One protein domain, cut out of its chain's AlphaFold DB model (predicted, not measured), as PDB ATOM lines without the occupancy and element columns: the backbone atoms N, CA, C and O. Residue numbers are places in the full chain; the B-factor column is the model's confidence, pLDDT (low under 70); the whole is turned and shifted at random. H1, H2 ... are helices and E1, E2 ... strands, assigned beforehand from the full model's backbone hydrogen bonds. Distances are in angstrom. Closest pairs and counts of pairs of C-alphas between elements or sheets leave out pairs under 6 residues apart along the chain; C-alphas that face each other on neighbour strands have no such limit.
ATOM      1  N   PRO A  39     131.367 187.771 193.480       97.94
ATOM      2  CA  PRO A  39     132.393 187.051 192.735       97.94
ATOM      3  C   PRO A  39     133.464 188.002 192.198       97.94
ATOM      4  O   PRO A  39     133.193 188.845 191.348       97.94
ATOM      5  N   THR A  40     134.669 187.871 192.743       98.19
ATOM      6  CA  THR A  40     135.805 188.755 192.498       98.19
ATOM      7  C   THR A  40     136.986 187.917 192.042       98.19
ATOM      8  O   THR A  40     137.360 186.948 192.708       98.19
ATOM      9  N   ASP A  41     137.582 188.285 190.913       97.38
ATOM     10  CA  ASP A  41     138.743 187.579 190.382       97.38
ATOM     11  C   ASP A  41     139.973 187.794 191.269       97.38
ATOM     12  O   ASP A  41     140.283 188.907 191.699       97.38
ATOM     13  N   CYS A  42     140.682 186.707 191.551       96.31
ATOM     14  CA  CYS A  42     141.893 186.704 192.356       96.31
ATOM     15  C   CYS A  42     143.118 186.555 191.455       96.31
ATOM     16  O   CYS A  42     143.222 185.607 190.678       96.31
ATOM     17  N   GLN A  43     144.067 187.479 191.599       95.12
ATOM     18  CA  GLN A  43     145.350 187.417 190.905       95.12
ATOM     19  C   GLN A  43     146.284 186.430 191.610       95.12
ATOM     20  O   GLN A  43     146.414 186.456 192.835       95.12
ATOM     21  N   VAL A  44     146.949 185.573 190.836       93.88
ATOM     22  CA  VAL A  44     147.996 184.684 191.352       93.88
ATOM     23  C   VAL A  44     149.251 185.520 191.585       93.88
ATOM     24  O   VAL A  44     149.781 186.113 190.650       93.88
ATOM     25  N   THR A  45     149.710 185.607 192.834       94.94
ATOM     26  CA  THR A  45     150.883 186.419 193.192       94.94
ATOM     27  C   THR A  45     152.202 185.693 192.946       94.94
ATOM     28  O   THR A  45     153.193 186.331 192.609       94.94
ATOM     29  N   GLU A  46     152.222 184.368 193.116       95.88
ATOM     30  CA  GLU A  46     153.412 183.527 192.982       95.88
ATOM     31  C   GLU A  46     153.043 182.155 192.397       95.88
ATOM     32  O   GLU A  46     152.029 181.565 192.772       95.88
ATOM     33  N   GLY A  47     153.892 181.632 191.507       95.06
ATOM     34  CA  GLY A  47     153.695 180.328 190.869       95.06
ATOM     35  C   GLY A  47     152.557 180.298 189.844       95.06
ATOM     36  O   GLY A  47     152.179 181.322 189.279       95.06
ATOM     37  N   GLU A  48     152.027 179.099 189.589       95.19
ATOM     38  CA  GLU A  48     150.949 178.860 188.625       95.19
ATOM     39  C   GLU A  48     149.897 177.912 189.214       95.19
ATOM     40  O   GLU A  48     150.227 176.943 189.904       95.19
ATOM     41  N   LEU A  49     148.619 178.174 188.928       94.81
ATOM     42  CA  LEU A  49     147.525 177.288 189.320       94.81
ATOM     43  C   LEU A  49     147.461 176.081 188.368       94.81
ATOM     44  O   LEU A  49     147.274 176.275 187.164       94.81
ATOM     45  N   PRO A  50     147.551 174.832 188.870       95.25
ATOM     46  CA  PRO A  50     147.466 173.650 188.020       95.25
ATOM     47  C   PRO A  50     146.146 173.602 187.248       95.25
ATOM     48  O   PRO A  50     145.072 173.713 187.836       95.25
ATOM     49  N   LEU A  51     146.206 173.350 185.937       95.00
ATOM     50  CA  LEU A  51     145.007 173.254 185.088       95.00
ATOM     51  C   LEU A  51     144.069 172.107 185.495       95.00
ATOM     52  O   LEU A  51     142.874 172.152 185.214       95.00
ATOM     53  N   SER A  52     144.602 171.086 186.172       95.38
ATOM     54  CA  SER A  52     143.826 169.976 186.732       95.38
ATOM     55  C   SER A  52     142.993 170.372 187.954       95.38
ATOM     56  O   SER A  52     142.072 169.640 188.320       95.38
ATOM     57  N   LEU A  53     143.284 171.511 188.589       94.75
ATOM     58  CA  LEU A  53     142.555 171.997 189.751       94.75
ATOM     59  C   LEU A  53     141.273 172.697 189.292       94.75
ATOM     60  O   LEU A  53     141.251 173.894 189.005       94.75
ATOM     61  N   ASN A  54     140.201 171.916 189.205       96.56
ATOM     62  CA  ASN A  54     138.889 172.384 188.788       96.56
ATOM     63  C   ASN A  54     137.852 172.037 189.855       96.56
ATOM     64  O   ASN A  54     137.456 170.880 190.006       96.56
ATOM     65  N   GLY A  55     137.441 173.032 190.629       97.31
ATOM     66  CA  GLY A  55     136.550 172.820 191.758       97.31
ATOM     67  C   GLY A  55     136.320 174.077 192.577       97.31
ATOM     68  O   GLY A  55     136.651 175.192 192.169       97.31
ATOM     69  N   VAL A  56     135.720 173.888 193.749       98.00
ATOM     70  CA  VAL A  56     135.406 174.978 194.669       98.00
ATOM     71  C   VAL A  56     135.853 174.587 196.067       98.00
ATOM     72  O   VAL A  56     135.407 173.578 196.609       98.00
ATOM     73  N   TYR A  57     136.719 175.403 196.659       97.56
ATOM     74  CA  TYR A  57     137.033 175.336 198.079       97.56
ATOM     75  C   TYR A  57     136.027 176.193 198.846       97.56
ATOM     76  O   TYR A  57     135.841 177.365 198.521       97.56
ATOM     77  N   ILE A  58     135.355 175.609 199.839       97.94
ATOM     78  CA  ILE A  58     134.339 176.295 200.643       97.94
ATOM     79  C   ILE A  58     134.711 176.173 202.117       97.94
ATOM     80  O   ILE A  58     134.969 175.075 202.608       97.94
ATOM     81  N   ARG A  59     134.699 177.301 202.829       97.25
ATOM     82  CA  ARG A  59     134.938 177.376 204.273       97.25
ATOM     83  C   ARG A  59     133.794 178.122 204.950       97.25
ATOM     84  O   ARG A  59     133.443 179.216 204.521       97.25
ATOM     85  N   ASN A  60     133.265 177.558 206.032       95.69
ATOM     86  CA  ASN A  60     132.340 178.256 206.923       95.69
ATOM     87  C   ASN A  60     133.103 178.952 208.056       95.69
ATOM     88  O   ASN A  60     134.117 178.431 208.527       95.69
ATOM     89  N   GLY A  61     132.598 180.093 208.513       91.75
ATOM     90  CA  GLY A  61     133.110 180.790 209.684       91.75
ATOM     91  C   GLY A  61     132.047 181.668 210.349       91.75
ATOM     92  O   GLY A  61     131.075 182.048 209.695       91.75
ATOM     93  N   PRO A  62     132.218 181.975 211.643       90.94
ATOM     94  CA  PRO A  62     131.391 182.948 212.339       90.94
ATOM     95  C   PRO A  62     131.747 184.357 211.858       90.94
ATOM     96  O   PRO A  62     132.919 184.720 211.771       90.94
ATOM     97  N   ASN A  63     130.731 185.147 211.542       92.62
ATOM     98  CA  ASN A  63     130.859 186.517 211.076       92.62
ATOM     99  C   ASN A  63     129.646 187.301 211.588       92.62
ATOM    100  O   ASN A  63     128.547 187.149 211.072       92.62
ATOM    101  N   SER A  64     129.798 188.103 212.639       87.62
ATOM    102  CA  SER A  64     128.653 188.823 213.217       87.62
ATOM    103  C   SER A  64     128.204 189.952 212.293       87.62
ATOM    104  O   SER A  64     128.989 190.862 212.027       87.62
ATOM    105  N   GLN A  65     126.956 189.931 211.817       84.31
ATOM    106  CA  GLN A  65     126.413 191.061 211.052       84.31
ATOM    107  C   GLN A  65     126.166 192.276 211.955       84.31
ATOM    108  O   GLN A  65     126.373 193.421 211.556       84.31
ATOM    109  N   LEU A  66     125.686 192.020 213.171       83.69
ATOM    110  CA  LEU A  66     125.345 193.046 214.146       83.69
ATOM    111  C   LEU A  66     126.334 192.997 215.301       83.69
ATOM    112  O   LEU A  66     126.722 191.916 215.745       83.69
ATOM    113  N   GLN A  67     126.731 194.164 215.806       73.62
ATOM    114  CA  GLN A  67     127.597 194.218 216.974       73.62
ATOM    115  C   GLN A  67     126.786 193.806 218.215       73.62
ATOM    116  O   GLN A  67     125.779 194.446 218.540       73.62
ATOM    117  N   PRO A  68     127.178 192.733 218.912       70.19
ATOM    118  CA  PRO A  68     126.480 192.294 220.104       70.19
ATOM    119  C   PRO A  68     126.752 193.266 221.247       70.19
ATOM    120  O   PRO A  68     127.859 193.767 221.424       70.19
ATOM    121  N   ARG A  69     125.720 193.520 222.052       66.81
ATOM    122  CA  ARG A  69     125.806 194.442 223.195       66.81
ATOM    123  C   ARG A  69     126.483 193.832 224.429       66.81
ATOM    124  O   ARG A  69     126.706 194.550 225.396       66.81
ATOM    125  N   ARG A  70     126.726 192.518 224.443       68.06
ATOM    126  CA  ARG A  70     127.177 191.734 225.608       68.06
ATOM    127  C   ARG A  70     128.074 190.571 225.177       68.06
ATOM    128  O   ARG A  70     128.430 190.487 224.007       68.06
ATOM    129  N   ALA A  71     128.406 189.706 226.140       64.94
ATOM    130  CA  ALA A  71     129.242 188.520 226.006       64.94
ATOM    131  C   ALA A  71     129.081 187.792 224.664       64.94
ATOM    132  O   ALA A  71     127.977 187.403 224.273       64.94
ATOM    133  N   LEU A  72     130.212 187.601 223.995       74.69
ATOM    134  CA  LEU A  72     130.299 187.028 222.667       74.69
ATOM    135  C   LEU A  72     131.574 186.203 222.554       74.69
ATOM    136  O   LEU A  72     132.672 186.742 222.667       74.69
ATOM    137  N   HIS A  73     131.434 184.905 222.326       80.19
ATOM    138  CA  HIS A  73     132.564 184.020 222.081       80.19
ATOM    139  C   HIS A  73     132.900 183.964 220.593       80.19
ATOM    140  O   HIS A  73     132.066 184.250 219.743       80.19
ATOM    141  N   LEU A  74     134.103 183.498 220.260       74.00
ATOM    142  CA  LEU A  74     134.559 183.359 218.873       74.00
ATOM    143  C   LEU A  74     133.631 182.486 218.006       74.00
ATOM    144  O   LEU A  74     133.610 182.629 216.792       74.00
ATOM    145  N   PHE A  75     132.877 181.575 218.622       78.81
ATOM    146  CA  PHE A  75     131.921 180.701 217.931       78.81
ATOM    147  C   PHE A  75     130.531 181.318 217.775       78.81
ATOM    148  O   PHE A  75     129.684 180.745 217.094       78.81
ATOM    149  N   ASP A  76     130.294 182.464 218.403       78.56
ATOM    150  CA  ASP A  76     129.041 183.186 218.308       78.56
ATOM    151  C   ASP A  76     129.122 184.187 217.159       78.56
ATOM    152  O   ASP A  76     129.974 185.061 217.140       78.56
ATOM    153  N   GLY A  77     128.218 184.086 216.199       84.31
ATOM    154  CA  GLY A  77     128.169 184.966 215.038       84.31
ATOM    155  C   GLY A  77     127.334 184.323 213.946       84.31
ATOM    156  O   GLY A  77     127.044 183.125 214.000       84.31
ATOM    157  N   ASP A  78     126.933 185.106 212.954       91.94
ATOM    158  CA  ASP A  78     126.197 184.562 211.820       91.94
ATOM    159  C   ASP A  78     127.131 183.722 210.948       91.94
ATOM    160  O   ASP A  78     128.301 184.050 210.756       91.94
ATOM    161  N   GLY A  79     126.632 182.609 210.415       94.25
ATOM    162  CA  GLY A  79     127.430 181.787 209.512       94.25
ATOM    163  C   GLY A  79     127.712 182.538 208.213       94.25
ATOM    164  O   GLY A  79     126.779 183.014 207.565       94.25
ATOM    165  N   MET A  80     128.973 182.600 207.798       96.81
ATOM    166  CA  MET A  80     129.378 183.105 206.490       96.81
ATOM    167  C   MET A  80     130.186 182.047 205.745       96.81
ATOM    168  O   MET A  80     131.172 181.504 206.250       96.81
ATOM    169  N   LEU A  81     129.762 181.766 204.515       97.94
ATOM    170  CA  LEU A  81     130.495 180.909 203.599       97.94
ATOM    171  C   LEU A  81     131.446 181.753 202.766       97.94
ATOM    172  O   LEU A  81     131.052 182.734 202.137       97.94
ATOM    173  N   HIS A  82     132.692 181.308 202.734       98.06
ATOM    174  CA  HIS A  82     133.742 181.794 201.860       98.06
ATOM    175  C   HIS A  82     133.978 180.742 200.789       98.06
ATOM    176  O   HIS A  82     134.184 179.571 201.115       98.06
ATOM    177  N   SER A  83     133.947 181.142 199.526       98.25
ATOM    178  CA  SER A  83     134.110 180.247 198.390       98.25
ATOM    179  C   SER A  83     135.233 180.744 197.495       98.25
ATOM    180  O   SER A  83     135.263 181.913 197.126       98.25
ATOM    181  N   LEU A  84     136.142 179.841 197.142       98.12
ATOM    182  CA  LEU A  84     137.193 180.056 196.158       98.12
ATOM    183  C   LEU A  84     137.006 179.037 195.035       98.12
ATOM    184  O   LEU A  84     137.254 177.841 195.216       98.12
ATOM    185  N   ARG A  85     136.535 179.507 193.884       97.94
ATOM    186  CA  ARG A  85     136.397 178.701 192.673       97.94
ATOM    187  C   ARG A  85     137.705 178.730 191.903       97.94
ATOM    188  O   ARG A  85     138.207 179.802 191.592       97.94
ATOM    189  N   LEU A  86     138.207 177.551 191.567       97.56
ATOM    190  CA  LEU A  86     139.439 177.344 190.817       97.56
ATOM    191  C   LEU A  86     139.073 176.628 189.523       97.56
ATOM    192  O   LEU A  86     138.413 175.589 189.561       97.56
ATOM    193  N   SER A  87     139.405 177.219 188.379       96.62
ATOM    194  CA  SER A  87     139.072 176.643 187.076       96.62
ATOM    195  C   SER A  87     139.961 177.221 185.984       96.62
ATOM    196  O   SER A  87     140.108 178.439 185.887       96.62
ATOM    197  N   ASN A  88     140.529 176.354 185.141       94.56
ATOM    198  CA  ASN A  88     141.351 176.741 183.988       94.56
ATOM    199  C   ASN A  88     142.485 177.723 184.344       94.56
ATOM    200  O   ASN A  88     142.691 178.708 183.641       94.56
ATOM    201  N   GLY A  89     143.176 177.491 185.465       94.81
ATOM    202  CA  GLY A  89     144.267 178.357 185.928       94.81
ATOM    203  C   GLY A  89     143.827 179.697 186.534       94.81
ATOM    204  O   GLY A  89     144.682 180.491 186.905       94.81
ATOM    205  N   ASN A  90     142.520 179.949 186.667       95.62
ATOM    206  CA  ASN A  90     141.970 181.159 187.276       95.62
ATOM    207  C   ASN A  90     141.338 180.869 188.640       95.62
ATOM    208  O   ASN A  90     140.876 179.753 188.904       95.62
ATOM    209  N   ALA A  91     141.272 181.905 189.475       97.62
ATOM    210  CA  ALA A  91     140.644 181.874 190.785       97.62
ATOM    211  C   ALA A  91     139.610 183.001 190.916       97.62
ATOM    212  O   ALA A  91     139.908 184.153 190.615       97.62
ATOM    213  N   THR A  92     138.417 182.681 191.412       98.19
ATOM    214  CA  THR A  92     137.372 183.666 191.730       98.19
ATOM    215  C   THR A  92     136.892 183.420 193.152       98.19
ATOM    216  O   THR A  92     136.515 182.298 193.502       98.19
ATOM    217  N   TYR A  93     136.892 184.460 193.976       98.38
ATOM    218  CA  TYR A  93     136.475 184.403 195.370       98.38
ATOM    219  C   TYR A  93     135.124 185.091 195.572       98.38
ATOM    220  O   TYR A  93     134.836 186.108 194.950       98.38
ATOM    221  N   CYS A  94     134.289 184.552 196.456       98.19
ATOM    222  CA  CYS A  94     133.087 185.231 196.934       98.19
ATOM    223  C   CYS A  94     132.788 184.868 198.389       98.19
ATOM    224  O   CYS A  94     133.240 183.837 198.902       98.19
ATOM    225  N   SER A  95     132.001 185.708 199.055       98.12
ATOM    226  CA  SER A  95     131.534 185.448 200.414       98.12
ATOM    227  C   SER A  95     130.073 185.850 200.597       98.12
ATOM    228  O   SER A  95     129.618 186.875 200.078       98.12
ATOM    229  N   ARG A  96     129.316 185.012 201.314       97.75
ATOM    230  CA  ARG A  96     127.879 185.190 201.572       97.75
ATOM    231  C   ARG A  96     127.500 184.710 202.962       97.75
ATOM    232  O   ARG A  96     127.968 183.661 203.406       97.75
ATOM    233  N   TYR A  97     126.600 185.433 203.615       97.00
ATOM    234  CA  TYR A  97     125.951 184.967 204.830       97.00
ATOM    235  C   TYR A  97     125.006 183.809 204.526       97.00
ATOM    236  O   TYR A  97     124.228 183.833 203.567       97.00
ATOM    237  N   VAL A  98     125.020 182.817 205.406       96.62
ATOM    238  CA  VAL A  98     124.000 181.780 205.459       96.62
ATOM    239  C   VAL A  98     122.740 182.407 206.044       96.62
ATOM    240  O   VAL A  98     122.730 182.849 207.192       96.62
ATOM    241  N   LYS A  99     121.659 182.432 205.261       95.44
ATOM    242  CA  LYS A  99     120.373 183.037 205.644       95.44
ATOM    243  C   LYS A  99     119.604 182.130 206.610       95.44
ATOM    244  O   LYS A  99     118.580 181.543 206.275       95.44
ATOM    245  N   THR A 100     120.157 181.958 207.806       94.94
ATOM    246  CA  THR A 100     119.512 181.219 208.896       94.94
ATOM    247  C   THR A 100     118.290 181.979 209.416       94.94
ATOM    248  O   THR A 100     118.148 183.180 209.194       94.94
ATOM    249  N   TYR A 101     117.406 181.294 210.147       94.75
ATOM    250  CA  TYR A 101     116.253 181.940 210.783       94.75
ATOM    251  C   TYR A 101     116.672 183.094 211.708       94.75
ATOM    252  O   TYR A 101     116.120 184.186 211.610       94.75
ATOM    253  N   LYS A 102     117.695 182.866 212.548       91.88
ATOM    254  CA  LYS A 102     118.291 183.895 213.412       91.88
ATOM    255  C   LYS A 102     118.765 185.095 212.590       91.88
ATOM    256  O   LYS A 102     118.357 186.210 212.884       91.88
ATOM    257  N   TYR A 103     119.552 184.843 211.541       93.06
ATOM    258  CA  TYR A 103     120.096 185.886 210.670       93.06
ATOM    259  C   TYR A 103     118.993 186.781 210.094       93.06
ATOM    260  O   TYR A 103     119.050 188.000 210.218       93.06
ATOM    261  N   MET A 104     117.963 186.179 209.490       94.88
ATOM    262  CA  MET A 104     116.886 186.936 208.842       94.88
ATOM    263  C   MET A 104     116.077 187.757 209.849       94.88
ATOM    264  O   MET A 104     115.762 188.914 209.585       94.88
ATOM    265  N   LEU A 105     115.766 187.170 211.007       94.25
ATOM    266  CA  LEU A 105     114.996 187.826 212.059       94.25
ATOM    267  C   LEU A 105     115.747 189.027 212.653       94.25
ATOM    268  O   LEU A 105     115.171 190.094 212.842       94.25
ATOM    269  N   GLU A 106     117.036 188.864 212.943       92.50
ATOM    270  CA  GLU A 106     117.861 189.930 213.520       92.50
ATOM    271  C   GLU A 106     118.191 191.019 212.497       92.50
ATOM    272  O   GLU A 106     118.247 192.196 212.854       92.50
ATOM    273  N   GLN A 107     118.347 190.652 211.222       92.19
ATOM    274  CA  GLN A 107     118.494 191.609 210.129       92.19
ATOM    275  C   GLN A 107     117.257 192.506 209.984       92.19
ATOM    276  O   GLN A 107     117.422 193.715 209.840       92.19
ATOM    277  N   ASP A 108     116.049 191.938 210.038       93.81
ATOM    278  CA  ASP A 108     114.790 192.694 209.957       93.81
ATOM    279  C   ASP A 108     114.589 193.600 211.183       93.81
ATOM    280  O   ASP A 108     114.211 194.765 211.065       93.81
ATOM    281  N   ALA A 109     114.929 193.098 212.371       92.56
ATOM    282  CA  ALA A 109     114.814 193.862 213.608       92.56
ATOM    283  C   ALA A 109     115.885 194.953 213.777       92.56
ATOM    284  O   ALA A 109     115.668 195.924 214.503       92.56
ATOM    285  N   GLY A 110     117.058 194.791 213.159       90.62
ATOM    286  CA  GLY A 110     118.201 195.697 213.299       90.62
ATOM    287  C   GLY A 110     118.963 195.570 214.625       90.62
ATOM    288  O   GLY A 110     119.826 196.399 214.923       90.62
ATOM    289  N   PHE A 111     118.669 194.553 215.440       87.50
ATOM    290  CA  PHE A 111     119.392 194.250 216.679       87.50
ATOM    291  C   PHE A 111     119.369 192.741 216.991       87.50
ATOM    292  O   PHE A 111     118.457 192.043 216.545       87.50
ATOM    293  N   PRO A 112     120.337 192.218 217.773       85.88
ATOM    294  CA  PRO A 112     120.342 190.810 218.174       85.88
ATOM    295  C   PRO A 112     119.130 190.463 219.054       85.88
ATOM    296  O   PRO A 112     118.903 191.120 220.073       85.88
ATOM    297  N   ILE A 113     118.383 189.419 218.688       86.56
ATOM    298  CA  ILE A 113     117.173 188.951 219.391       86.56
ATOM    299  C   ILE A 113     117.391 187.554 219.971       86.56
ATOM    300  O   ILE A 113     116.989 187.276 221.102       86.56
ATOM    301  N   ILE A 114     118.001 186.657 219.199       84.50
ATOM    302  CA  ILE A 114     118.181 185.258 219.572       84.50
ATOM    303  C   ILE A 114     119.463 185.133 220.401       84.50
ATOM    304  O   ILE A 114     120.539 185.516 219.925       84.50
ATOM    305  N   PRO A 115     119.392 184.568 221.621       80.56
ATOM    306  CA  PRO A 115     120.566 184.409 222.463       80.56
ATOM    307  C   PRO A 115     121.593 183.487 221.798       80.56
ATOM    308  O   PRO A 115     121.262 182.412 221.298       80.56
ATOM    309  N   ASN A 116     122.851 183.923 221.807       76.75
ATOM    310  CA  ASN A 116     123.985 183.135 221.338       76.75
ATOM    311  C   ASN A 116     124.380 182.070 222.373       76.75
ATOM    312  O   ASN A 116     123.980 182.154 223.539       76.75
ATOM    313  N   PHE A 117     125.197 181.093 221.971       70.56
ATOM    314  CA  PHE A 117     125.620 179.988 222.838       70.56
ATOM    315  C   PHE A 117     126.213 180.498 224.158       70.56
ATOM    316  O   PHE A 117     125.833 180.031 225.235       70.56
ATOM    317  N   SER A 118     127.062 181.523 224.092       63.91
ATOM    318  CA  SER A 118     127.710 182.076 225.290       63.91
ATOM    319  C   SER A 118     126.778 182.879 226.187       63.91
ATOM    320  O   SER A 118     127.035 183.013 227.381       63.91
ATOM    321  N   LEU A 119     125.671 183.393 225.644       60.75
ATOM    322  CA  LEU A 119     124.662 184.055 226.462       60.75
ATOM    323  C   LEU A 119     123.868 183.018 227.269       60.75
ATOM    324  O   LEU A 119     123.579 183.235 228.442       60.75
ATOM    325  N   VAL A 120     123.561 181.869 226.660       59.22
ATOM    326  CA  VAL A 120     122.852 180.762 227.321       59.22
ATOM    327  C   VAL A 120     123.724 180.115 228.400       59.22
ATOM    328  O   VAL A 120     123.233 179.847 229.498       59.22
ATOM    329  N   SER A 121     125.017 179.909 228.133       56.62
ATOM    330  CA  SER A 121     125.936 179.345 229.128       56.62
ATOM    331  C   SER A 121     126.119 180.278 230.328       56.62
ATOM    332  O   SER A 121     126.068 179.809 231.462       56.62
ATOM    333  N   MET A 122     126.235 181.593 230.110       55.59
ATOM    334  CA  MET A 122     126.320 182.575 231.196       55.59
ATOM    335  C   MET A 122     125.064 182.571 232.078       55.59
ATOM    336  O   MET A 122     125.185 182.568 233.300       55.59
ATOM    337  N   VAL A 123     123.865 182.504 231.486       55.34
ATOM    338  CA  VAL A 123     122.608 182.404 232.251       55.34
ATOM    339  C   VAL A 123     122.547 181.095 233.045       55.34
ATOM    340  O   VAL A 123     122.138 181.106 234.202       55.34
ATOM    341  N   SER A 124     123.003 179.977 232.473       55.72
ATOM    342  CA  SER A 124     123.060 178.695 233.186       55.72
ATOM    343  C   SER A 124     124.022 178.725 234.379       55.72
ATOM    344  O   SER A 124     123.688 178.187 235.432       55.72
ATOM    345  N   TRP A 125     125.193 179.355 234.238       47.91
ATOM    346  CA  TRP A 125     126.138 179.554 235.343       47.91
ATOM    347  C   TRP A 125     125.569 180.487 236.421       47.91
ATOM    348  O   TRP A 125     125.587 180.142 237.597       47.91
ATOM    349  N   MET A 126     124.970 181.617 236.031       49.16
ATOM    350  CA  MET A 126     124.332 182.543 236.977       49.16
ATOM    351  C   MET A 126     123.191 181.883 237.767       49.16
ATOM    352  O   MET A 126     123.070 182.100 238.971       49.16
TER     353      MET A 126
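This is residues 39 to 126 of the 133 residues of a protein of Theobroma cacao (UniProt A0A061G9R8). A long, narrow, strongly twisted antiparallel sheet makes the body of a rod-like model, with the link of residues 43 to 54 at one end and two small helices, H1 and H2, at the other end with neither on the sheet. E2, E3 and E4 run nearly the length of the sheet, and the short E1 adds an edge beside E4. The 88 printed residues have four named strands and two named helices, in the order E1 E2 E3 E4 H1 H2, and the class is mixed, helices and strands. The whole is only just loose, close to extended, with a radius of gyration of the C-alphas of 18.0 A, and its spans of 56 by 28 by 19 A only just make it a rod.

The sheet's order is E1, residues 39 to 42, then E4, residues 90 to 97, E3, residues 78 to 87, and E2, residues 55 to 63. From edge to edge the strands' lines turn by 69 degrees. E3 and E2 are a hairpin with a long link, antiparallel at 161 degrees, and N 59 and O 82 are within hydrogen-bond range at 2.9 A. E3 and E4 are a hairpin with a tight link, antiparallel at 165 degrees, with N 83 and O 94 at 2.9 A. E2, E3 and E4 form a meander, each strand the antiparallel neighbour of the one before. E1 is antiparallel to E4 at 140 degrees, with N 40 and O 93 within hydrogen-bond range at 2.8 A, and E1, E2, E3 and E4 form a Greek key, four strands in a row along the chain with no named helix between, three of them a meander and the first, E1, the antiparallel neighbour of the fourth, E4. H1, residues 101 to 109, is not on the sheet, but only just, with 4 pairs of C-alphas within 10 A; its closest C-alpha to E3 is that of Tyr 103, 6.3 A from that of Asp 78. H2, residues 117 to 126, is not on the sheet and is apart from H1. In H1 and H2 every O i to N i+4 pair is within hydrogen-bond range.

E1 begins at C-alpha 39, (132.393, 187.051, 192.735). E3 is 29.0 A long, E2 24.4 A and E4 24.1 A. H1 is 12.3 A long and H2 14.4 A, ending at C-alpha 126, (124.332, 182.543, 236.977).

The two C-alphas farthest apart are those of Leu 51 and Met 126, at 56.6 A. The printed part has no cut. The links E1 to E2, residues 43 to 54, and E2 to E3, residues 64 to 77, are long. The mean pLDDT of the printed part is 87.4; residues 69 to 71 and 118 to 126 are under 70.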